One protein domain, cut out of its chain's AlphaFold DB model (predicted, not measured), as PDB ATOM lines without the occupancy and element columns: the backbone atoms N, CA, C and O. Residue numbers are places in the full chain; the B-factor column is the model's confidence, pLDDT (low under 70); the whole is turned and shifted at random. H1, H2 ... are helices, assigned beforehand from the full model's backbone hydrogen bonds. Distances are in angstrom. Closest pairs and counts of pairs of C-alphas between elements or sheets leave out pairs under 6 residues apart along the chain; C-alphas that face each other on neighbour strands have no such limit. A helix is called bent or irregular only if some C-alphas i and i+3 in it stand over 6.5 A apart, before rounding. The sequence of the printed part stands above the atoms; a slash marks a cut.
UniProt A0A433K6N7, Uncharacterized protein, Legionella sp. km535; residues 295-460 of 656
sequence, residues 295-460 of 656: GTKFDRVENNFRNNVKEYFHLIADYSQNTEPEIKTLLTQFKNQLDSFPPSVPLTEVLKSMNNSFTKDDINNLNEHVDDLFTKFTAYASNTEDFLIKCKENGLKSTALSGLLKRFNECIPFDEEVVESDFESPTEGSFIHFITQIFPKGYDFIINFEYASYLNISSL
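What this domain is: This is residues 295 to 460 of the 656 residues of an uncharacterized protein of Legionella sp. km535 (UniProt A0A433K6N7). Two long helices, H1 and H5, run side by side in opposite ways as the spine of an elongated body; at one half H2 and H3 join them in a four-helix up-and-down bundle, with H4 across its end. At the other half H6 packs along the first part of H1 and H8 crosses the spine, with H9 at its corner; residues 413 to 418, partly in H7, stick out. The printed part has 166 residues with ten named helices, H1 to H10 in chain order, and no named strand: the class is all helix. It is compact, with a radius of gyration of the C-alphas of 16.2 A, and spans 52 by 33 by 24 A.

How they stand to each other: Begin with the bundle, in which each helix runs against the one before it: H1, residues 298 to 319, H2, residues 325 to 339, H3, residues 347 to 357, and H5, residues 373 to 393. H1 touches H2 with its residues 310 to 317 alone, at a shallow tilt of 9 degrees, opposite ways; look at the closest C-alphas, Ala 317 and Leu 331, 6.0 A apart. These two helices form a hairpin, and so do H2 and H3, which touch at a steep tilt of 42 degrees, closest at the C-alphas of Gln 337 and Met 354, 6.6 A apart. H3 touches H5 at residues 377 to 385 of H5 alone, with the C-alphas of Leu 347 and Ala 381 closest at 4.8 A. H5 touches H1 at a shallow tilt of 15 degrees, opposite ways, closest at the C-alphas of Glu 302 and Leu 388, 6.9 A apart. H4, residues 360 to 369, touches H2 and H5 and is about perpendicular to both, at 74 and 86 degrees; its closest C-alphas to them are Leu 366 to Ile 327, 6.7 A, and Asn 367 to Leu 373, 5.2 A. H6, residues 398 to 411, touches residues 298 to 305 of H1 alone, the same way at a shallow tilt of 30 degrees, with the C-alphas of Phe 298 and Ser 398 closest at 4.7 A. H7, residues 416 to 424, touches no helix. H8, residues 431 to 441, only just touches H6, with 3 pairs of C-alphas within 8 A, the closest being Phe 408 and Phe 431 at 5.0 A. H9, residues 443 to 448, and H8 only just touch, only at the corner, closest at the C-alphas of Ile 438 and Ile 446, 6.6 A apart. H10, residues 450 to 453, touches no helix. Of the 8 pairs of helices that touch and have a tilt, those that touch only at the corner or at their ends left out, 4 are at a shallow tilt: the packing is part aligned, part crossed. Each O i to N i+4 pair is within hydrogen-bond range in H1 to H7 and H9; in H8 4 of 7 are, and H10 is too short for such a pair.

Where its parts are: Find C-alpha 298 at (361.902, 338.017, 306.279); from there H1 runs 31.8 A to C-alpha 319 at (336.531, 354.542, 296.693). H2 then covers 21.1 A, H3 15.1 A and H4 14.3 A. H5 covers 29.9 A and H6 20.5 A. H8, 14.8 A long, is only just irregular: C-alphas 437 and 440 are 6.8 A apart. H7, H9 and H10 are shorter, and H10 ends at C-alpha 453, (358.526, 330.993, 288.557).

The domain as a whole: The two C-alphas farthest apart are those of Pro 325 and Ser 459, 53.0 A. The printed part has no cut, and no link is long. The mean pLDDT of the printed part is 86.8; look for values under 70 at residues 321 to 322, 411 to 422 and 450 to 460.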
ATOM      1  N   GLY A 295     364.636 343.629 301.614       82.25
ATOM      2  CA  GLY A 295     364.064 342.464 300.932       82.25
ATOM      3  C   GLY A 295     364.702 341.115 301.281       82.25
ATOM      4  O   GLY A 295     364.173 340.069 300.918       82.25
ATOM      5  N   THR A 296     365.835 341.112 301.988       87.50
ATOM      6  CA  THR A 296     366.509 339.888 302.458       87.50
ATOM      7  C   THR A 296     366.101 339.503 303.880       87.50
ATOM      8  O   THR A 296     366.332 338.369 304.302       87.50
ATOM      9  N   LYS A 297     365.456 340.407 304.625       91.50
ATOM     10  CA  LYS A 297     365.028 340.176 306.007       91.50
ATOM     11  C   LYS A 297     363.560 339.790 306.017       91.50
ATOM     12  O   LYS A 297     362.711 340.624 305.721       91.50
ATOM     13  N   PHE A 298     363.265 338.541 306.370       92.56
ATOM     14  CA  PHE A 298     361.902 338.017 306.279       92.56
ATOM     15  C   PHE A 298     360.899 338.884 307.051       92.56
ATOM     16  O   PHE A 298     359.923 339.313 306.456       92.56
ATOM     17  N   ASP A 299     361.191 339.251 308.303       93.31
ATOM     18  CA  ASP A 299     360.282 340.075 309.117       93.31
ATOM     19  C   ASP A 299     359.967 341.442 308.478       93.31
ATOM     20  O   ASP A 299     358.839 341.913 308.552       93.31
ATOM     21  N   ARG A 300     360.921 342.066 307.769       92.94
ATOM     22  CA  ARG A 300     360.668 343.327 307.042       92.94
ATOM     23  C   ARG A 300     359.785 343.096 305.811       92.94
ATOM     24  O   ARG A 300     358.918 343.902 305.498       92.94
ATOM     25  N   VAL A 301     359.974 341.973 305.120       92.94
ATOM     26  CA  VAL A 301     359.122 341.596 303.983       92.94
ATOM     27  C   VAL A 301     357.696 341.271 304.443       92.94
ATOM     28  O   VAL A 301     356.747 341.631 303.747       92.94
ATOM     29  N   GLU A 302     357.522 340.658 305.618       95.38
ATOM     30  CA  GLU A 302     356.196 340.465 306.219       95.38
ATOM     31  C   GLU A 302     355.504 341.794 306.500       95.38
ATOM     32  O   GLU A 302     354.333 341.950 306.162       95.38
ATOM     33  N   ASN A 303     356.232 342.752 307.079       95.75
ATOM     34  CA  ASN A 303     355.717 344.089 307.357       95.75
ATOM     35  C   ASN A 303     355.203 344.740 306.069       95.75
ATOM     36  O   ASN A 303     354.044 345.150 306.010       95.75
ATOM     37  N   ASN A 304     356.005 344.718 305.000       93.88
ATOM     38  CA  ASN A 304     355.584 345.235 303.699       93.88
ATOM     39  C   ASN A 304     354.342 344.507 303.173       93.88
ATOM     40  O   ASN A 304     353.418 345.152 302.680       93.88
ATOM     41  N   PHE A 305     354.278 343.177 303.280       95.75
ATOM     42  CA  PHE A 305     353.114 342.418 302.819       95.75
ATOM     43  C   PHE A 305     351.843 342.810 303.586       95.75
ATOM     44  O   PHE A 305     350.833 343.143 302.966       95.75
ATOM     45  N   ARG A 306     351.902 342.855 304.926       97.31
ATOM     46  CA  ARG A 306     350.791 343.312 305.780       97.31
ATOM     47  C   ARG A 306     350.363 344.730 305.416       97.31
ATOM     48  O   ARG A 306     349.170 344.995 305.297       97.31
ATOM     49  N   ASN A 307     351.321 345.627 305.183       96.38
ATOM     50  CA  ASN A 307     351.041 347.002 304.791       96.38
ATOM     51  C   ASN A 307     350.337 347.096 303.429       96.38
ATOM     52  O   ASN A 307     349.375 347.843 303.293       96.38
ATOM     53  N   ASN A 308     350.735 346.288 302.441       95.06
ATOM     54  CA  ASN A 308     350.031 346.229 301.155       95.06
ATOM     55  C   ASN A 308     348.573 345.759 301.323       95.06
ATOM     56  O   ASN A 308     347.673 346.323 300.706       95.06
ATOM     57  N   VAL A 309     348.308 344.785 302.201       96.44
ATOM     58  CA  VAL A 309     346.928 344.374 302.512       96.44
ATOM     59  C   VAL A 309     346.151 345.515 303.176       96.44
ATOM     60  O   VAL A 309     345.029 345.795 302.761       96.44
ATOM     61  N   LYS A 310     346.735 346.230 304.149       96.12
ATOM     62  CA  LYS A 310     346.098 347.421 304.751       96.12
ATOM     63  C   LYS A 310     345.763 348.479 303.699       96.12
ATOM     64  O   LYS A 310     344.659 349.014 303.704       96.12
ATOM     65  N   GLU A 311     346.685 348.747 302.781       94.19
ATOM     66  CA  GLU A 311     346.510 349.740 301.719       94.19
ATOM     67  C   GLU A 311     345.429 349.358 300.706       94.19
ATOM     68  O   GLU A 311     344.726 350.235 300.207       94.19
ATOM     69  N   TYR A 312     345.219 348.063 300.464       94.50
ATOM     70  CA  TYR A 312     344.063 347.591 299.705       94.50
ATOM     71  C   TYR A 312     342.738 347.925 300.413       94.50
ATOM     72  O   TYR A 312     341.800 348.399 299.775       94.50
ATOM     73  N   PHE A 313     342.661 347.771 301.737       95.38
ATOM     74  CA  PHE A 313     341.458 348.148 302.491       95.38
ATOM     75  C   PHE A 313     341.271 349.663 302.627       95.38
ATOM     76  O   PHE A 313     340.134 350.135 302.607       95.38
ATOM     77  N   HIS A 314     342.358 350.438 302.692       93.38
ATOM     78  CA  HIS A 314     342.279 351.893 302.548       93.38
ATOM     79  C   HIS A 314     341.717 352.289 301.183       93.38
ATOM     80  O   HIS A 314     340.870 353.174 301.128       93.38
ATOM     81  N   LEU A 315     342.127 351.614 300.105       91.19
ATOM     82  CA  LEU A 315     341.614 351.866 298.758       91.19
ATOM     83  C   LEU A 315     340.104 351.603 298.654       91.19
ATOM     84  O   LEU A 315     339.386 352.463 298.152       91.19
ATOM     85  N   ILE A 316     339.603 350.484 299.197       91.38
ATOM     86  CA  ILE A 316     338.153 350.202 299.242       91.38
ATOM     87  C   ILE A 316     337.405 351.319 299.989       91.38
ATOM     88  O   ILE A 316     336.363 351.801 299.536       91.38
ATOM     89  N   ALA A 317     337.936 351.741 301.141       91.12
ATOM     90  CA  ALA A 317     337.326 352.787 301.953       91.12
ATOM     91  C   ALA A 317     337.330 354.154 301.244       91.12
ATOM     92  O   ALA A 317     336.348 354.891 301.332       91.12
ATOM     93  N   ASP A 318     338.409 354.484 300.529       88.31
ATOM     94  CA  ASP A 318     338.539 355.720 299.752       88.31
ATOM     95  C   ASP A 318     337.571 355.756 298.564       88.31
ATOM     96  O   ASP A 318     336.870 356.749 298.372       88.31
ATOM     97  N   TYR A 319     337.449 354.650 297.829       85.81
ATOM     98  CA  TYR A 319     336.531 354.542 296.693       85.81
ATOM     99  C   TYR A 319     335.054 354.656 297.121       85.81
ATOM    100  O   TYR A 319     334.193 355.143 296.387       85.81
ATOM    101  N   SER A 320     334.755 354.293 298.368       83.75
ATOM    102  CA  SER A 320     333.400 354.317 298.931       83.75
ATOM    103  C   SER A 320     332.995 355.680 299.510       83.75
ATOM    104  O   SER A 320     331.968 355.800 300.172       83.75
ATOM    105  N   GLN A 321     333.750 356.754 299.257       69.31
ATOM    106  CA  GLN A 321     333.489 358.075 299.846       69.31
ATOM    107  C   GLN A 321     332.204 358.774 299.359       69.31
ATOM    108  O   GLN A 321     331.847 359.821 299.905       69.31
ATOM    109  N   ASN A 322     331.467 358.223 298.390       69.88
ATOM    110  CA  ASN A 322     330.171 358.753 297.933       69.88
ATOM    111  C   ASN A 322     328.958 358.244 298.740       69.88
ATOM    112  O   ASN A 322     327.817 358.526 298.377       69.88
ATOM    113  N   THR A 323     329.186 357.537 299.848       77.62
ATOM    114  CA  THR A 323     328.135 356.986 300.717       77.62
ATOM    115  C   THR A 323     327.471 358.027 301.625       77.62
ATOM    116  O   THR A 323     327.864 359.196 301.698       77.62
ATOM    117  N   GLU A 324     326.457 357.586 302.372       90.19
ATOM    118  CA  GLU A 324     325.773 358.383 303.389       90.19
ATOM    119  C   GLU A 324     326.740 358.904 304.482       90.19
ATOM    120  O   GLU A 324     327.742 358.243 304.782       90.19
ATOM    121  N   PRO A 325     326.470 360.072 305.107       93.00
ATOM    122  CA  PRO A 325     327.368 360.683 306.097       93.00
ATOM    123  C   PRO A 325     327.734 359.781 307.285       93.00
ATOM    124  O   PRO A 325     328.855 359.851 307.797       93.00
ATOM    125  N   GLU A 326     326.805 358.928 307.717       92.81
ATOM    126  CA  GLU A 326     327.034 357.950 308.783       92.81
ATOM    127  C   GLU A 326     328.078 356.909 308.361       92.81
ATOM    128  O   GLU A 326     329.077 356.717 309.055       92.81
ATOM    129  N   ILE A 327     327.939 356.347 307.156       94.25
ATOM    130  CA  ILE A 327     328.904 355.401 306.584       94.25
ATOM    131  C   ILE A 327     330.278 356.055 306.399       94.25
ATOM    132  O   ILE A 327     331.290 355.446 306.734       94.25
ATOM    133  N   LYS A 328     330.351 357.323 305.964       93.50
ATOM    134  CA  LYS A 328     331.639 358.045 305.874       93.50
ATOM    135  C   LYS A 328     332.335 358.168 307.229       93.50
ATOM    136  O   LYS A 328     333.564 358.094 307.311       93.50
ATOM    137  N   THR A 329     331.557 358.355 308.294       94.81
ATOM    138  CA  THR A 329     332.085 358.416 309.662       94.81
ATOM    139  C   THR A 329     332.648 357.058 310.077       94.81
ATOM    140  O   THR A 329     333.778 357.002 310.567       94.81
ATOM    141  N   LEU A 330     331.924 355.968 309.805       96.00
ATOM    142  CA  LEU A 330     332.392 354.602 310.069       96.00
ATOM    143  C   LEU A 330     333.642 354.246 309.252       96.00
ATOM    144  O   LEU A 330     334.590 353.696 309.804       96.00
ATOM    145  N   LEU A 331     333.703 354.628 307.974       95.62
ATOM    146  CA  LEU A 331     334.888 354.449 307.128       95.62
ATOM    147  C   LEU A 331     336.097 355.217 307.670       95.62
ATOM    148  O   LEU A 331     337.199 354.678 307.737       95.62
ATOM    149  N   THR A 332     335.894 356.452 308.131       94.50
ATOM    150  CA  THR A 332     336.961 357.242 308.768       94.50
ATOM    151  C   THR A 332     337.465 356.561 310.041       94.50
ATOM    152  O   THR A 332     338.673 356.458 310.256       94.50
ATOM    153  N   GLN A 333     336.559 356.052 310.881       95.56
ATOM    154  CA  GLN A 333     336.930 355.282 312.069       95.56
ATOM    155  C   GLN A 333     337.684 354.000 311.698       95.56
ATOM    156  O   GLN A 333     338.680 353.682 312.342       95.56
ATOM    157  N   PHE A 334     337.258 353.298 310.645       96.25
ATOM    158  CA  PHE A 334     337.889 352.067 310.172       96.25
ATOM    159  C   PHE A 334     339.331 352.319 309.717       96.25
ATOM    160  O   PHE A 334     340.250 351.649 310.189       96.25
ATOM    161  N   LYS A 335     339.548 353.355 308.898       95.38
ATOM    162  CA  LYS A 335     340.884 353.792 308.467       95.38
ATOM    163  C   LYS A 335     341.772 354.174 309.651       95.38
ATOM    164  O   LYS A 335     342.896 353.693 309.756       95.38
ATOM    165  N   ASN A 336     341.247 354.956 310.596       94.81
ATOM    166  CA  ASN A 336     341.990 355.332 311.802       94.81
ATOM    167  C   ASN A 336     342.384 354.111 312.649       94.81
ATOM    168  O   ASN A 336     343.472 354.090 313.225       94.81
ATOM    169  N   GLN A 337     341.528 353.086 312.723       95.31
ATOM    170  CA  GLN A 337     341.865 351.835 313.401       95.31
ATOM    171  C   GLN A 337     342.981 351.085 312.660       95.31
ATOM    172  O   GLN A 337     343.927 350.647 313.312       95.31
ATOM    173  N   LEU A 338     342.952 351.001 311.322       95.00
ATOM    174  CA  LEU A 338     344.070 350.435 310.548       95.00
ATOM    175  C   LEU A 338     345.385 351.180 310.822       95.00
ATOM    176  O   LEU A 338     346.418 350.549 311.054       95.00
ATOM    177  N   ASP A 339     345.354 352.509 310.824       93.38
ATOM    178  CA  ASP A 339     346.550 353.351 310.961       93.38
ATOM    179  C   ASP A 339     347.120 353.388 312.379       93.38
ATOM    180  O   ASP A 339     348.289 353.719 312.570       93.38
ATOM    181  N   SER A 340     346.330 353.000 313.381       94.19
ATOM    182  CA  SER A 340     346.790 352.947 314.772       94.19
ATOM    183  C   SER A 340     347.806 351.831 315.052       94.19
ATOM    184  O   SER A 340     348.449 351.845 316.102       94.19
ATOM    185  N   PHE A 341     347.994 350.897 314.110       95.38
ATOM    186  CA  PHE A 341     348.943 349.791 314.226       95.38
ATOM    187  C   PHE A 341     350.038 349.865 313.154       95.38
ATOM    188  O   PHE A 341     349.723 349.977 311.961       95.38
ATOM    189  N   PRO A 342     351.326 349.756 313.534       94.94
ATOM    190  CA  PRO A 342     352.405 349.684 312.560       94.94
ATOM    191  C   PRO A 342     352.358 348.359 311.777       94.94
ATOM    192  O   PRO A 342     351.804 347.375 312.271       94.94
ATOM    193  N   PRO A 343     352.981 348.293 310.587       95.69
ATOM    194  CA  PRO A 343     353.062 347.081 309.766       95.69
ATOM    195  C   PRO A 343     353.666 345.851 310.460       95.69
ATOM    196  O   PRO A 343     353.440 344.726 310.024       95.69
ATOM    197  N   SER A 344     354.418 346.053 311.544       95.31
ATOM    198  CA  SER A 344     354.982 344.982 312.369       95.31
ATOM    199  C   SER A 344     353.963 344.238 313.233       95.31
ATOM    200  O   SER A 344     354.289 343.179 313.769       95.31
ATOM    201  N   VAL A 345     352.744 344.760 313.376       97.25
ATOM    202  CA  VAL A 345     351.666 344.104 314.122       97.25
ATOM    203  C   VAL A 345     350.896 343.154 313.192       97.25
ATOM    204  O   VAL A 345     350.456 343.591 312.125       97.25
ATOM    205  N   PRO A 346     350.681 341.880 313.580       97.75
ATOM    206  CA  PRO A 346     349.877 340.940 312.800       97.75
ATOM    207  C   PRO A 346     348.459 341.458 312.535       97.75
ATOM    208  O   PRO A 346     347.800 341.994 313.432       97.75
ATOM    209  N   LEU A 347     347.926 341.233 311.332       97.81
ATOM    210  CA  LEU A 347     346.590 341.720 310.965       97.81
ATOM    211  C   LEU A 347     345.476 341.093 311.811       97.81
ATOM    212  O   LEU A 347     344.441 341.719 312.032       97.81
ATOM    213  N   THR A 348     345.687 339.893 312.349       97.69
ATOM    214  CA  THR A 348     344.766 339.261 313.303       97.69
ATOM    215  C   THR A 348     344.663 340.030 314.625       97.69
ATOM    216  O   THR A 348     343.601 340.039 315.251       97.69
ATOM    217  N   GLU A 349     345.732 340.704 315.059       97.75
ATOM    218  CA  GLU A 349     345.696 341.575 316.241       97.75
ATOM    219  C   GLU A 349     344.980 342.894 315.941       97.75
ATOM    220  O   GLU A 349     344.155 343.337 316.744       97.75
ATOM    221  N   VAL A 350     345.209 343.466 314.753       97.31
ATOM    222  CA  VAL A 350     344.459 344.632 314.258       97.31
ATOM    223  C   VAL A 350     342.961 344.316 314.210       97.31
ATOM    224  O   VAL A 350     342.150 345.053 314.772       97.31
ATOM    225  N   LEU A 351     342.587 343.168 313.638       97.38
ATOM    226  CA  LEU A 351     341.209 342.676 313.590       97.38
ATOM    227  C   LEU A 351     340.603 342.510 314.988       97.38
ATOM    228  O   LEU A 351     339.458 342.899 315.220       97.38
ATOM    229  N   LYS A 352     341.355 341.955 315.943       97.06
ATOM    230  CA  LYS A 352     340.899 341.841 317.334       97.06
ATOM    231  C   LYS A 352     340.603 343.215 317.939       97.06
ATOM    232  O   LYS A 352     339.604 343.352 318.640       97.06
ATOM    233  N   SER A 353     341.436 344.222 317.672       96.56
ATOM    234  CA  SER A 353     341.187 345.602 318.113       96.56
ATOM    235  C   SER A 353     339.939 346.198 317.460       96.56
ATOM    236  O   SER A 353     339.099 346.787 318.145       96.56
ATOM    237  N   MET A 354     339.772 345.990 316.153       95.62
ATOM    238  CA  MET A 354     338.598 346.452 315.415       95.62
ATOM    239  C   MET A 354     337.305 345.834 315.947       95.62
ATOM    240  O   MET A 354     336.363 346.563 316.232       95.62
ATOM    241  N   ASN A 355     337.270 344.525 316.198       95.50
ATOM    242  CA  ASN A 355     336.098 343.858 316.781       95.50
ATOM    243  C   ASN A 355     335.685 344.413 318.157       95.50
ATOM    244  O   ASN A 355     334.535 344.256 318.554       95.50
ATOM    245  N   ASN A 356     336.602 345.056 318.887       95.69
ATOM    246  CA  ASN A 356     336.282 345.728 320.149       95.69
ATOM    247  C   ASN A 356     335.831 347.184 319.958       95.69
ATOM    248  O   ASN A 356     335.239 347.758 320.869       95.69
ATOM    249  N   SER A 357     336.157 347.787 318.813       96.12
ATOM    250  CA  SER A 357     335.909 349.200 318.511       96.12
ATOM    251  C   SER A 357     334.643 349.426 317.679       96.12
ATOM    252  O   SER A 357     334.125 350.537 317.685       96.12
ATOM    253  N   PHE A 358     334.143 348.394 316.993       96.94
ATOM    254  CA  PHE A 358     332.925 348.440 316.184       96.94
ATOM    255  C   PHE A 358     331.820 347.595 316.817       96.94
ATOM    256  O   PHE A 358     332.040 346.454 317.227       96.94
ATOM    257  N   THR A 359     330.611 348.148 316.889       97.69
ATOM    258  CA  THR A 359     329.423 347.389 317.279       97.69
ATOM    259  C   THR A 359     328.982 346.463 316.145       97.69
ATOM    260  O   THR A 359     329.412 346.582 314.997       97.69
ATOM    261  N   LYS A 360     328.082 345.526 316.451       97.00
ATOM    262  CA  LYS A 360     327.515 344.636 315.432       97.00
ATOM    263  C   LYS A 360     326.759 345.413 314.347       97.00
ATOM    264  O   LYS A 360     326.817 345.024 313.186       97.00
ATOM    265  N   ASP A 361     326.091 346.498 314.729       97.44
ATOM    266  CA  ASP A 361     325.347 347.344 313.797       97.44
ATOM    267  C   ASP A 361     326.308 348.135 312.902       97.44
ATOM    268  O   ASP A 361     326.108 348.162 311.692       97.44
ATOM    269  N   ASP A 362     327.415 348.654 313.447       97.12
ATOM    270  CA  ASP A 362     328.454 349.314 312.640       97.12
ATOM    271  C   ASP A 362     329.048 348.362 311.590       97.12
ATOM    272  O   ASP A 362     329.228 348.734 310.431       97.12
ATOM    273  N   ILE A 363     329.334 347.116 311.988       96.56
ATOM    274  CA  ILE A 363     329.865 346.075 311.098       96.56
ATOM    275  C   ILE A 363     328.860 345.744 309.990       96.56
ATOM    276  O   ILE A 363     329.246 345.659 308.825       96.56
ATOM    277  N   ASN A 364     327.582 345.564 310.338       96.00
ATOM    278  CA  ASN A 364     326.533 345.302 309.352       96.00
ATOM    279  C   ASN A 364     326.406 346.473 308.372       96.00
ATOM    280  O   ASN A 364     326.425 346.249 307.166       96.00
ATOM    281  N   ASN A 365     326.383 347.709 308.876       94.88
ATOM    282  CA  ASN A 365     326.304 348.914 308.056       94.88
ATOM    283  C   ASN A 365     327.480 349.015 307.075       94.88
ATOM    284  O   ASN A 365     327.265 349.256 305.889       94.88
ATOM    285  N   LEU A 366     328.714 348.793 307.540       94.44
ATOM    286  CA  LEU A 366     329.894 348.788 306.672       94.44
ATOM    287  C   LEU A 366     329.823 347.684 305.612       94.44
ATOM    288  O   LEU A 366     330.136 347.939 304.455       94.44
ATOM    289  N   ASN A 367     329.398 346.475 305.976       94.31
ATOM    290  CA  ASN A 367     329.300 345.374 305.019       94.31
ATOM    291  C   ASN A 367     328.224 345.618 303.953       94.31
ATOM    292  O   ASN A 367     328.494 345.442 302.769       94.31
ATOM    293  N   GLU A 368     327.035 346.066 304.364       93.75
ATOM    294  CA  GLU A 368     325.902 346.306 303.462       93.75
ATOM    295  C   GLU A 368     326.179 347.426 302.451       93.75
ATOM    296  O   GLU A 368     325.695 347.367 301.321       93.75
ATOM    297  N   HIS A 369     326.966 348.435 302.836       93.06
ATOM    298  CA  HIS A 369     327.181 349.632 302.017       93.06
ATOM    299  C   HIS A 369     328.540 349.668 301.315       93.06
ATOM    300  O   HIS A 369     328.722 350.477 300.406       93.06
ATOM    301  N   VAL A 370     329.500 348.838 301.734       91.06
ATOM    302  CA  VAL A 370     330.898 348.919 301.287       91.06
ATOM    303  C   VAL A 370     331.441 347.530 300.959       91.06
ATOM    304  O   VAL A 370     332.431 347.083 301.525       91.06
ATOM    305  N   ASP A 371     330.781 346.831 300.037       87.12
ATOM    306  CA  ASP A 371     331.298 345.602 299.414       87.12
ATOM    307  C   ASP A 371     331.796 344.549 300.434       87.12
ATOM    308  O   ASP A 371     332.894 343.999 300.308       87.12
ATOM    309  N   ASP A 372     331.006 344.293 301.484       91.88
ATOM    310  CA  ASP A 372     331.343 343.368 302.574       91.88
ATOM    311  C   ASP A 372     332.677 343.695 303.288       91.88
ATOM    312  O   ASP A 372     333.395 342.787 303.722       91.88
ATOM    313  N   LEU A 373     333.025 344.986 303.412       93.44
ATOM    314  CA  LEU A 373     334.327 345.493 303.880       93.44
ATOM    315  C   LEU A 373     334.896 344.748 305.089       93.44
ATOM    316  O   LEU A 373     336.036 344.283 305.063       93.44
ATOM    317  N   PHE A 374     334.122 344.655 306.168       93.69
ATOM    318  CA  PHE A 374     334.590 344.117 307.442       93.69
ATOM    319  C   PHE A 374     334.703 342.588 307.392       93.69
ATOM    320  O   PHE A 374     335.654 342.001 307.924       93.69
ATOM    321  N   THR A 375     333.761 341.932 306.709       94.25
ATOM    322  CA  THR A 375     333.802 340.485 306.460       94.25
ATOM    323  C   THR A 375     335.019 340.118 305.614       94.25
ATOM    324  O   THR A 375     335.754 339.189 305.960       94.25
ATOM    325  N   LYS A 376     335.297 340.885 304.553       95.31
ATOM    326  CA  LYS A 376     336.513 340.733 303.753       95.31
ATOM    327  C   LYS A 376     337.745 340.974 304.606       95.31
ATOM    328  O   LYS A 376     338.597 340.095 304.665       95.31
ATOM    329  N   PHE A 377     337.826 342.081 305.340       96.62
ATOM    330  CA  PHE A 377     338.983 342.352 306.196       96.62
ATOM    331  C   PHE A 377     339.273 341.201 307.166       96.62
ATOM    332  O   PHE A 377     340.417 340.770 307.285       96.62
ATOM    333  N   THR A 378     338.234 340.619 307.768       95.75
ATOM    334  CA  THR A 378     338.354 339.447 308.649       95.75
ATOM    335  C   THR A 378     338.999 338.242 307.951       95.75
ATOM    336  O   THR A 378     339.925 337.625 308.490       95.75
ATOM    337  N   ALA A 379     338.539 337.917 306.739       95.38
ATOM    338  CA  ALA A 379     339.087 336.818 305.948       95.38
ATOM    339  C   ALA A 379     340.535 337.094 305.515       95.38
ATOM    340  O   ALA A 379     341.405 336.241 305.680       95.38
ATOM    341  N   TYR A 380     340.819 338.299 305.014       96.88
ATOM    342  CA  TYR A 380     342.150 338.674 304.538       96.88
ATOM    343  C   TYR A 380     343.175 338.782 305.666       96.88
ATOM    344  O   TYR A 380     344.315 338.370 305.471       96.88
ATOM    345  N   ALA A 381     342.787 339.270 306.846       96.62
ATOM    346  CA  ALA A 381     343.657 339.301 308.016       96.62
ATOM    347  C   ALA A 381     344.124 337.888 308.399       96.62
ATOM    348  O   ALA A 381     345.319 337.663 308.576       96.62
ATOM    349  N   SER A 382     343.197 336.927 308.451       94.94
ATOM    350  CA  SER A 382     343.512 335.528 308.777       94.94
ATOM    351  C   SER A 382     344.356 334.873 307.679       94.94
ATOM    352  O   SER A 382     345.419 334.325 307.957       94.94
ATOM    353  N   ASN A 383     343.943 335.017 306.414       95.44
ATOM    354  CA  ASN A 383     344.662 334.459 305.267       95.44
ATOM    355  C   ASN A 383     346.085 335.018 305.135       95.44
ATOM    356  O   ASN A 383     346.979 334.302 304.692       95.44
ATOM    357  N   THR A 384     346.303 336.284 305.502       96.88
ATOM    358  CA  THR A 384     347.628 336.924 305.494       96.88
ATOM    359  C   THR A 384     348.569 336.255 306.469       96.88
ATOM    360  O   THR A 384     349.655 335.845 306.067       96.88
ATOM    361  N   GLU A 385     348.157 336.090 307.722       96.56
ATOM    362  CA  GLU A 385     349.032 335.465 308.710       96.56
ATOM    363  C   GLU A 385     349.253 333.979 308.399       96.56
ATOM    364  O   GLU A 385     350.393 333.519 308.433       96.56
ATOM    365  N   ASP A 386     348.216 333.254 307.965       95.44
ATOM    366  CA  ASP A 386     348.353 331.862 307.519       95.44
ATOM    367  C   ASP A 386     349.315 331.730 306.326       95.44
ATOM    368  O   ASP A 386     350.145 330.818 306.282       95.44
ATOM    369  N   PHE A 387     349.237 332.642 305.352       95.25
ATOM    370  CA  PHE A 387     350.135 332.669 304.198       95.25
ATOM    371  C   PHE A 387     351.589 332.914 304.617       95.25
ATOM    372  O   PHE A 387     352.479 332.187 304.173       95.25
ATOM    373  N   LEU A 388     351.838 333.904 305.479       95.50
ATOM    374  CA  LEU A 388     353.183 334.238 305.953       95.50
ATOM    375  C   LEU A 388     353.785 333.108 306.805       95.50
ATOM    376  O   LEU A 388     354.951 332.753 306.610       95.50
ATOM    377  N   ILE A 389     352.984 332.477 307.673       95.50
ATOM    378  CA  ILE A 389     353.385 331.291 308.446       95.50
ATOM    379  C   ILE A 389     353.772 330.153 307.502       95.50
ATOM    380  O   ILE A 389     354.880 329.630 307.607       95.50
ATOM    381  N   LYS A 390     352.927 329.822 306.517       94.94
ATOM    382  CA  LYS A 390     353.235 328.767 305.540       94.94
ATOM    383  C   LYS A 390     354.476 329.081 304.714       94.94
ATOM    384  O   LYS A 390     355.252 328.173 304.425       94.94
ATOM    385  N   CYS A 391     354.707 330.345 304.356       92.06
ATOM    386  CA  CYS A 391     355.945 330.751 303.692       92.06
ATOM    387  C   CYS A 391     357.173 330.426 304.555       92.06
ATOM    388  O   CYS A 391     358.138 329.866 304.037       92.06
ATOM    389  N   LYS A 392     357.128 330.720 305.862       92.38
ATOM    390  CA  LYS A 392     358.202 330.380 306.812       92.38
ATOM    391  C   LYS A 392     358.374 328.868 306.971       92.38
ATOM    392  O   LYS A 392     359.491 328.372 306.848       92.38
ATOM    393  N   GLU A 393     357.286 328.138 307.206       93.25
ATOM    394  CA  GLU A 393     357.298 326.684 307.434       93.25
ATOM    395  C   GLU A 393     357.841 325.897 306.236       93.25
ATOM    396  O   GLU A 393     358.554 324.912 306.417       93.25
ATOM    397  N   ASN A 394     357.558 326.358 305.016       90.56
ATOM    398  CA  ASN A 394     358.039 325.741 303.778       90.56
ATOM    399  C   ASN A 394     359.389 326.309 303.295       90.56
ATOM    400  O   ASN A 394     359.823 326.009 302.185       90.56
ATOM    401  N   GLY A 395     360.061 327.143 304.097       89.50
ATOM    402  CA  GLY A 395     361.400 327.648 303.781       89.50
ATOM    403  C   GLY A 395     361.458 328.612 302.591       89.50
ATOM    404  O   GLY A 395     362.495 328.709 301.929       89.50
ATOM    405  N   LEU A 396     360.373 329.339 302.302       88.25
ATOM    406  CA  LEU A 396     360.369 330.355 301.253       88.25
ATOM    407  C   LEU A 396     361.393 331.449 301.589       88.25
ATOM    408  O   LEU A 396     361.367 332.051 302.663       88.25
ATOM    409  N   LYS A 397     362.291 331.747 300.648       89.69
ATOM    410  CA  LYS A 397     363.286 332.812 300.830       89.69
ATOM    411  C   LYS A 397     362.590 334.176 300.874       89.69
ATOM    412  O   LYS A 397     361.761 334.483 300.021       89.69
ATOM    413  N   SER A 398     362.998 335.041 301.800       89.38
ATOM    414  CA  SER A 398     362.531 336.437 301.892       89.38
ATOM    415  C   SER A 398     362.661 337.192 300.564       89.38
ATOM    416  O   SER A 398     361.754 337.919 300.168       89.38
ATOM    417  N   THR A 399     363.743 336.942 299.822       87.56
ATOM    418  CA  THR A 399     364.000 337.543 298.507       87.56
ATOM    419  C   THR A 399     362.963 337.162 297.453       87.56
ATOM    420  O   THR A 399     362.698 337.959 296.559       87.56
ATOM    421  N   ALA A 400     362.360 335.972 297.548       87.00
ATOM    422  CA  ALA A 400     361.299 335.543 296.643       87.00
ATOM    423  C   ALA A 400     360.015 336.350 296.885       87.00
ATOM    424  O   ALA A 400     359.458 336.931 295.954       87.00
ATOM    425  N   LEU A 401     359.595 336.462 298.149       88.25
ATOM    426  CA  LEU A 401     358.422 337.253 298.524       88.25
ATOM    427  C   LEU A 401     358.640 338.756 298.274       88.25
ATOM    428  O   LEU A 401     357.753 339.438 297.764       88.25
ATOM    429  N   SER A 402     359.842 339.270 298.545       88.81
ATOM    430  CA  SER A 402     360.212 340.649 298.211       88.81
ATOM    431  C   SER A 402     360.195 340.903 296.701       88.81
ATOM    432  O   SER A 402     359.719 341.951 296.269       88.81
ATOM    433  N   GLY A 403     360.669 339.947 295.893       86.62
ATOM    434  CA  GLY A 403     360.609 340.020 294.432       86.62
ATOM    435  C   GLY A 403     359.176 340.063 293.902       86.62
ATOM    436  O   GLY A 403     358.883 340.855 293.007       86.62
ATOM    437  N   LEU A 404     358.273 339.278 294.503       86.06
ATOM    438  CA  LEU A 404     356.844 339.308 294.193       86.06
ATOM    439  C   LEU A 404     356.235 340.693 294.474       86.06
ATOM    440  O   LEU A 404     355.647 341.291 293.577       86.06
ATOM    441  N   LEU A 405     356.439 341.232 295.684       87.06
ATOM    442  CA  LEU A 405     355.944 342.563 296.063       87.06
ATOM    443  C   LEU A 405     356.493 343.667 295.154       87.06
ATOM    444  O   LEU A 405     355.754 344.540 294.709       87.06
ATOM    445  N   LYS A 406     357.788 343.607 294.837       84.44
ATOM    446  CA  LYS A 406     358.422 344.573 293.942       84.44
ATOM    447  C   LYS A 406     357.777 344.571 292.557       84.44
ATOM    448  O   LYS A 406     357.547 345.640 292.006       84.44
ATOM    449  N   ARG A 407     357.467 343.393 292.008       81.38
ATOM    450  CA  ARG A 407     356.812 343.279 290.700       81.38
ATOM    451  C   ARG A 407     355.429 343.917 290.706       81.38
ATOM    452  O   ARG A 407     355.098 344.628 289.766       81.38
ATOM    453  N   PHE A 408     354.653 343.712 291.768       83.75
ATOM    454  CA  PHE A 408     353.345 344.350 291.893       83.75
ATOM    455  C   PHE A 408     353.439 345.878 291.840       83.75
ATOM    456  O   PHE A 408     352.651 346.511 291.143       83.75
ATOM    457  N   ASN A 409     354.453 346.450 292.495       73.94
ATOM    458  CA  ASN A 409     354.713 347.891 292.468       73.94
ATOM    459  C   ASN A 409     355.209 348.398 291.099       73.94
ATOM    460  O   ASN A 409     355.160 349.595 290.842       73.94
ATOM    461  N   GLU A 410     355.718 347.523 290.226       73.62
ATOM    462  CA  GLU A 410     356.181 347.879 288.877       73.62
ATOM    463  C   GLU A 410     355.063 347.799 287.819       73.62
ATOM    464  O   GLU A 410     355.205 348.387 286.748       73.62
ATOM    465  N   CYS A 411     353.968 347.076 288.091       64.50
ATOM    466  CA  CYS A 411     352.910 346.796 287.112       64.50
ATOM    467  C   CYS A 411     351.879 347.922 286.931       64.50
ATOM    468  O   CYS A 411     351.238 347.960 285.883       64.50
ATOM    469  N   ILE A 412     351.718 348.834 287.893       60.47
ATOM    470  CA  ILE A 412     350.770 349.955 287.791       60.47
ATOM    471  C   ILE A 412     351.562 351.272 287.742       60.47
ATOM    472  O   ILE A 412     352.331 351.541 288.667       60.47
ATOM    473  N   PRO A 413     351.414 352.116 286.702       54.41
ATOM    474  CA  PRO A 413     351.942 353.472 286.753       54.41
ATOM    475  C   PRO A 413     351.240 354.267 287.862       54.41
ATOM    476  O   PRO A 413     350.018 354.249 287.969       54.41
ATOM    477  N   PHE A 414     352.030 354.953 288.691       56.28
ATOM    478  CA  PHE A 414     351.546 355.735 289.830       56.28
ATOM    479  C   PHE A 414     350.783 356.981 289.368       56.28
ATOM    480  O   PHE A 414     351.354 358.057 289.202       56.28
ATOM    481  N   ASP A 415     349.485 356.807 289.168       62.09
ATOM    482  CA  ASP A 415     348.483 357.849 288.998       62.09
ATOM    483  C   ASP A 415     347.236 357.378 289.763       62.09
ATOM    484  O   ASP A 415     346.835 356.221 289.617       62.09
ATOM    485  N   GLU A 416     346.659 358.221 290.628       66.81
ATOM    486  CA  GLU A 416     345.463 357.846 291.399       66.81
ATOM    487  C   GLU A 416     344.309 357.461 290.466       66.81
ATOM    488  O   GLU A 416     343.618 356.485 290.751       66.81
ATOM    489  N   GLU A 417     344.184 358.111 289.302       65.19
ATOM    490  CA  GLU A 417     343.192 357.741 288.285       65.19
ATOM    491  C   GLU A 417     343.449 356.328 287.731       65.19
ATOM    492  O   GLU A 417     342.517 355.561 287.480       65.19
ATOM    493  N   VAL A 418     344.721 355.940 287.587       62.00
ATOM    494  CA  VAL A 418     345.095 354.596 287.129       62.00
ATOM    495  C   VAL A 418     344.830 353.561 288.218       62.00
ATOM    496  O   VAL A 418     344.296 352.498 287.912       62.00
ATOM    497  N   VAL A 419     345.145 353.855 289.482       63.62
ATOM    498  CA  VAL A 419     344.871 352.945 290.608       63.62
ATOM    499  C   VAL A 419     343.367 352.735 290.797       63.62
ATOM    500  O   VAL A 419     342.944 351.611 291.055       63.62
ATOM    501  N   GLU A 420     342.550 353.777 290.631       68.94
ATOM    502  CA  GLU A 420     341.088 353.661 290.643       68.94
ATOM    503  C   GLU A 420     340.580 352.811 289.471       68.94
ATOM    504  O   GLU A 420     339.772 351.904 289.676       68.94
ATOM    505  N   SER A 421     341.114 353.015 288.262       67.25
ATOM    506  CA  SER A 421     340.764 352.175 287.109       67.25
ATOM    507  C   SER A 421     341.170 350.705 287.299       67.25
ATOM    508  O   SER A 421     340.423 349.800 286.922       67.25
ATOM    509  N   ASP A 422     342.316 350.457 287.943       68.31
ATOM    510  CA  ASP A 422     342.801 349.114 288.275       68.31
ATOM    511  C   ASP A 422     341.955 348.467 289.377       68.31
ATOM    512  O   ASP A 422     341.791 347.253 289.416       68.31
ATOM    513  N   PHE A 423     341.372 349.265 290.268       76.75
ATOM    514  CA  PHE A 423     340.436 348.762 291.264       76.75
ATOM    515  C   PHE A 423     339.134 348.259 290.624       76.75
ATOM    516  O   PHE A 423     338.636 347.198 291.003       76.75
ATOM    517  N   GLU A 424     338.615 348.970 289.620       76.81
ATOM    518  CA  GLU A 424     337.420 348.558 288.870       76.81
ATOM    519  C   GLU A 424     337.683 347.364 287.937       76.81
ATOM    520  O   GLU A 424     336.825 346.492 287.775       76.81
ATOM    521  N   SER A 425     338.871 347.308 287.328       81.25
ATOM    522  CA  SER A 425     339.280 346.253 286.399       81.25
ATOM    523  C   SER A 425     340.746 345.853 286.629       81.25
ATOM    524  O   SER A 425     341.621 346.321 285.897       81.25
ATOM    525  N   PRO A 426     341.021 344.943 287.587       80.88
ATOM    526  CA  PRO A 426     342.383 344.618 288.008       80.88
ATOM    527  C   PRO A 426     343.267 344.080 286.887       80.88
ATOM    528  O   PRO A 426     343.056 342.972 286.378       80.88
ATOM    529  N   THR A 427     344.299 344.851 286.555       82.25
ATOM    530  CA  THR A 427     345.334 344.524 285.579       82.25
ATOM    531  C   THR A 427     346.075 343.282 286.037       82.25
ATOM    532  O   THR A 427     346.594 343.202 287.151       82.25
ATOM    533  N   GLU A 428     346.156 342.292 285.156       82.62
ATOM    534  CA  GLU A 428     346.942 341.094 285.412       82.62
ATOM    535  C   GLU A 428     348.392 341.470 285.752       82.62
ATOM    536  O   GLU A 428     349.034 342.249 285.049       82.62
ATOM    537  N   GLY A 429     348.913 340.942 286.861       80.44
ATOM    538  CA  GLY A 429     350.219 341.362 287.372       80.44
ATOM    539  C   GLY A 429     350.176 342.398 288.490       80.44
ATOM    540  O   GLY A 429     351.193 342.554 289.157       80.44
ATOM    541  N   SER A 430     349.049 343.066 288.739       86.94
ATOM    542  CA  SER A 430     348.936 344.090 289.781       86.94
ATOM    543  C   SER A 430     348.727 343.503 291.186       86.94
ATOM    544  O   SER A 430     348.301 342.352 291.339       86.94
ATOM    545  N   PHE A 431     349.000 344.293 292.238       90.00
ATOM    546  CA  PHE A 431     348.679 343.870 293.608       90.00
ATOM    547  C   PHE A 431     347.172 343.657 293.785       90.00
ATOM    548  O   PHE A 431     346.766 342.705 294.447       90.00
ATOM    549  N   ILE A 432     346.340 344.503 293.168       90.75
ATOM    550  CA  ILE A 432     344.877 344.412 293.250       90.75
ATOM    551  C   ILE A 432     344.393 343.120 292.582       90.75
ATOM    552  O   ILE A 432     343.558 342.398 293.134       90.75
ATOM    553  N   HIS A 433     344.957 342.763 291.427       89.94
ATOM    554  CA  HIS A 433     344.650 341.492 290.778       89.94
ATOM    555  C   HIS A 433     345.064 340.307 291.655       89.94
ATOM    556  O   HIS A 433     344.274 339.390 291.886       89.94
ATOM    557  N   PHE A 434     346.284 340.339 292.198       91.75
ATOM    558  CA  PHE A 434     346.767 339.294 293.093       91.75
ATOM    559  C   PHE A 434     345.863 339.134 294.317       91.75
ATOM    560  O   PHE A 434     345.402 338.023 294.596       91.75
ATOM    561  N   ILE A 435     345.583 340.229 295.027       92.75
ATOM    562  CA  ILE A 435     344.849 340.195 296.288       92.75
ATOM    563  C   ILE A 435     343.403 339.744 296.062       92.75
ATOM    564  O   ILE A 435     342.905 338.959 296.852       92.75
ATOM    565  N   THR A 436     342.759 340.115 294.950       91.25
ATOM    566  CA  THR A 436     341.351 339.761 294.689       91.25
ATOM    567  C   THR A 436     341.149 338.410 293.998       91.25
ATOM    568  O   THR A 436     340.186 337.712 294.310       91.25
ATOM    569  N   GLN A 437     342.034 338.008 293.077       90.50
ATOM    570  CA  GLN A 437     341.812 336.841 292.201       90.50
ATOM    571  C   GLN A 437     342.646 335.610 292.567       90.50
ATOM    572  O   GLN A 437     342.313 334.485 292.169       90.50
ATOM    573  N   ILE A 438     343.758 335.800 293.280       90.69
ATOM    574  CA  ILE A 438     344.771 334.756 293.489       90.69
ATOM    575  C   ILE A 438     344.922 334.451 294.968       90.69
ATOM    576  O   ILE A 438     344.811 333.295 295.366       90.69
ATOM    577  N   PHE A 439     345.118 335.481 295.784       93.12
ATOM    578  CA  PHE A 439     345.336 335.347 297.215       93.12
ATOM    579  C   PHE A 439     344.243 334.542 297.948       93.12
ATOM    580  O   PHE A 439     344.596 333.667 298.743       93.12
ATOM    581  N   PRO A 440     342.934 334.695 297.636       92.31
ATOM    582  CA  PRO A 440     341.875 333.927 298.295       92.31
ATOM    583  C   PRO A 440     341.911 332.423 297.996       92.31
ATOM    584  O   PRO A 440     341.289 331.642 298.710       92.31
ATOM    585  N   LYS A 441     342.639 331.996 296.955       91.00
ATOM    586  CA  LYS A 441     342.808 330.575 296.607       91.00
ATOM    587  C   LYS A 441     343.830 329.868 297.508       91.00
ATOM    588  O   LYS A 441     343.961 328.649 297.435       91.00
ATOM    589  N   GLY A 442     344.514 330.615 298.377       90.00
ATOM    590  CA  GLY A 442     345.396 330.093 299.414       90.00
ATOM    591  C   GLY A 442     346.815 329.776 298.940       90.00
ATOM    592  O   GLY A 442     347.134 329.802 297.751       90.00
ATOM    593  N   TYR A 443     347.677 329.470 299.914       89.38
ATOM    594  CA  TYR A 443     349.116 329.254 299.723       89.38
ATOM    595  C   TYR A 443     349.442 328.258 298.603       89.38
ATOM    596  O   TYR A 443     350.193 328.607 297.697       89.38
ATOM    597  N   ASP A 444     348.833 327.066 298.619       87.69
ATOM    598  CA  ASP A 444     349.137 325.997 297.658       87.69
ATOM    599  C   ASP A 444     348.834 326.416 296.215       87.69
ATOM    600  O   ASP A 444     349.551 326.044 295.291       87.69
ATOM    601  N   PHE A 445     347.798 327.230 296.006       88.69
ATOM    602  CA  PHE A 445     347.523 327.795 294.690       88.69
ATOM    603  C   PHE A 445     348.579 328.835 294.309       88.69
ATOM    604  O   PHE A 445     349.131 328.764 293.216       88.69
ATOM    605  N   ILE A 446     348.895 329.773 295.211       85.94
ATOM    606  CA  ILE A 446     349.850 330.866 294.963       85.94
ATOM    607  C   ILE A 446     351.222 330.323 294.547       85.94
ATOM    608  O   ILE A 446     351.816 330.828 293.594       85.94
ATOM    609  N   ILE A 447     351.708 329.278 295.222       81.06
ATOM    610  CA  ILE A 447     353.021 328.687 294.927       81.06
ATOM    611  C   ILE A 447     353.055 327.844 293.649       81.06
ATOM    612  O   ILE A 447     354.146 327.552 293.172       81.06
ATOM    613  N   ASN A 448     351.897 327.441 293.113       76.44
ATOM    614  CA  ASN A 448     351.773 326.629 291.896       76.44
ATOM    615  C   ASN A 448     351.259 327.428 290.687       76.44
ATOM    616  O   ASN A 448     351.251 326.919 289.568       76.44
ATOM    617  N   PHE A 449     350.804 328.664 290.898       74.94
ATOM    618  CA  PHE A 449     350.363 329.562 289.835       74.94
ATOM    619  C   PHE A 449     351.558 330.077 289.019       74.94
ATOM    620  O   PHE A 449     352.702 329.876 289.400       74.94
ATOM    621  N   GLU A 450     351.335 330.800 287.922       63.22
ATOM    622  CA  GLU A 450     352.403 331.369 287.077       63.22
ATOM    623  C   GLU A 450     353.432 332.221 287.867       63.22
ATOM    624  O   GLU A 450     354.608 332.309 287.497       63.22
ATOM    625  N   TYR A 451     353.037 332.738 289.042       61.91
ATOM    626  CA  TYR A 451     353.918 333.393 290.020       61.91
ATOM    627  C   TYR A 451     354.966 332.468 290.676       61.91
ATOM    628  O   TYR A 451     355.948 332.966 291.221       61.91
ATOM    629  N   ALA A 452     354.829 331.145 290.577       57.38
ATOM    630  CA  ALA A 452     355.766 330.134 291.076       57.38
ATOM    631  C   ALA A 452     357.181 330.303 290.511       57.38
ATOM    632  O   ALA A 452     358.173 330.133 291.224       57.38
ATOM    633  N   SER A 453     357.263 330.684 289.232       59.56
ATOM    634  CA  SER A 453     358.526 330.993 288.557       59.56
ATOM    635  C   SER A 453     359.241 332.191 289.199       59.56
ATOM    636  O   SER A 453     360.465 332.196 289.303       59.56
ATOM    637  N   TYR A 454     358.483 333.158 289.724       56.75
ATOM    638  CA  TYR A 454     358.987 334.370 290.379       56.75
ATOM    639  C   TYR A 454     359.304 334.150 291.856       56.75
ATOM    640  O   TYR A 454     360.251 334.733 292.383       56.75
ATOM    641  N   LEU A 455     358.552 333.271 292.521       56.00
ATOM    642  CA  LEU A 455     358.858 332.835 293.879       56.00
ATOM    643  C   LEU A 455     360.068 331.880 293.932       56.00
ATOM    644  O   LEU A 455     360.521 331.515 295.016       56.00
ATOM    645  N   ASN A 456     360.616 331.497 292.772       52.19
ATOM    646  CA  ASN A 456     361.784 330.627 292.627       52.19
ATOM    647  C   ASN A 456     361.625 329.275 293.360       52.19
ATOM    648  O   ASN A 456     362.596 328.669 293.818       52.19
ATOM    649  N   ILE A 457     360.380 328.798 293.481       46.69
ATOM    650  CA  ILE A 457     360.020 327.578 294.227       46.69
ATOM    651  C   ILE A 457     360.357 326.314 293.424       46.69
ATOM    652  O   ILE A 457     360.562 325.248 293.997       46.69
ATOM    653  N   SER A 458     360.541 326.420 292.105       42.25
ATOM    654  CA  SER A 458     361.034 325.306 291.281       42.25
ATOM    655  C   SER A 458     362.423 324.798 291.709       42.25
ATOM    656  O   SER A 458     362.771 323.667 291.378       42.25
ATOM    657  N   SER A 459     363.191 325.581 292.482       43.03
ATOM    658  CA  SER A 459     364.435 325.132 293.131       43.03
ATOM    659  C   SER A 459     364.206 324.367 294.447       43.03
ATOM    660  O   SER A 459     364.924 323.413 294.720       43.03
ATOM    661  N   LEU A 460     363.154 324.694 295.212       42.00
ATOM    662  CA  LEU A 460     362.782 323.989 296.454       42.00
ATOM    663  C   LEU A 460     362.273 322.562 296.193       42.00
ATOM    664  O   LEU A 460     362.452 321.689 297.033       42.00
TER     665      LEU A 460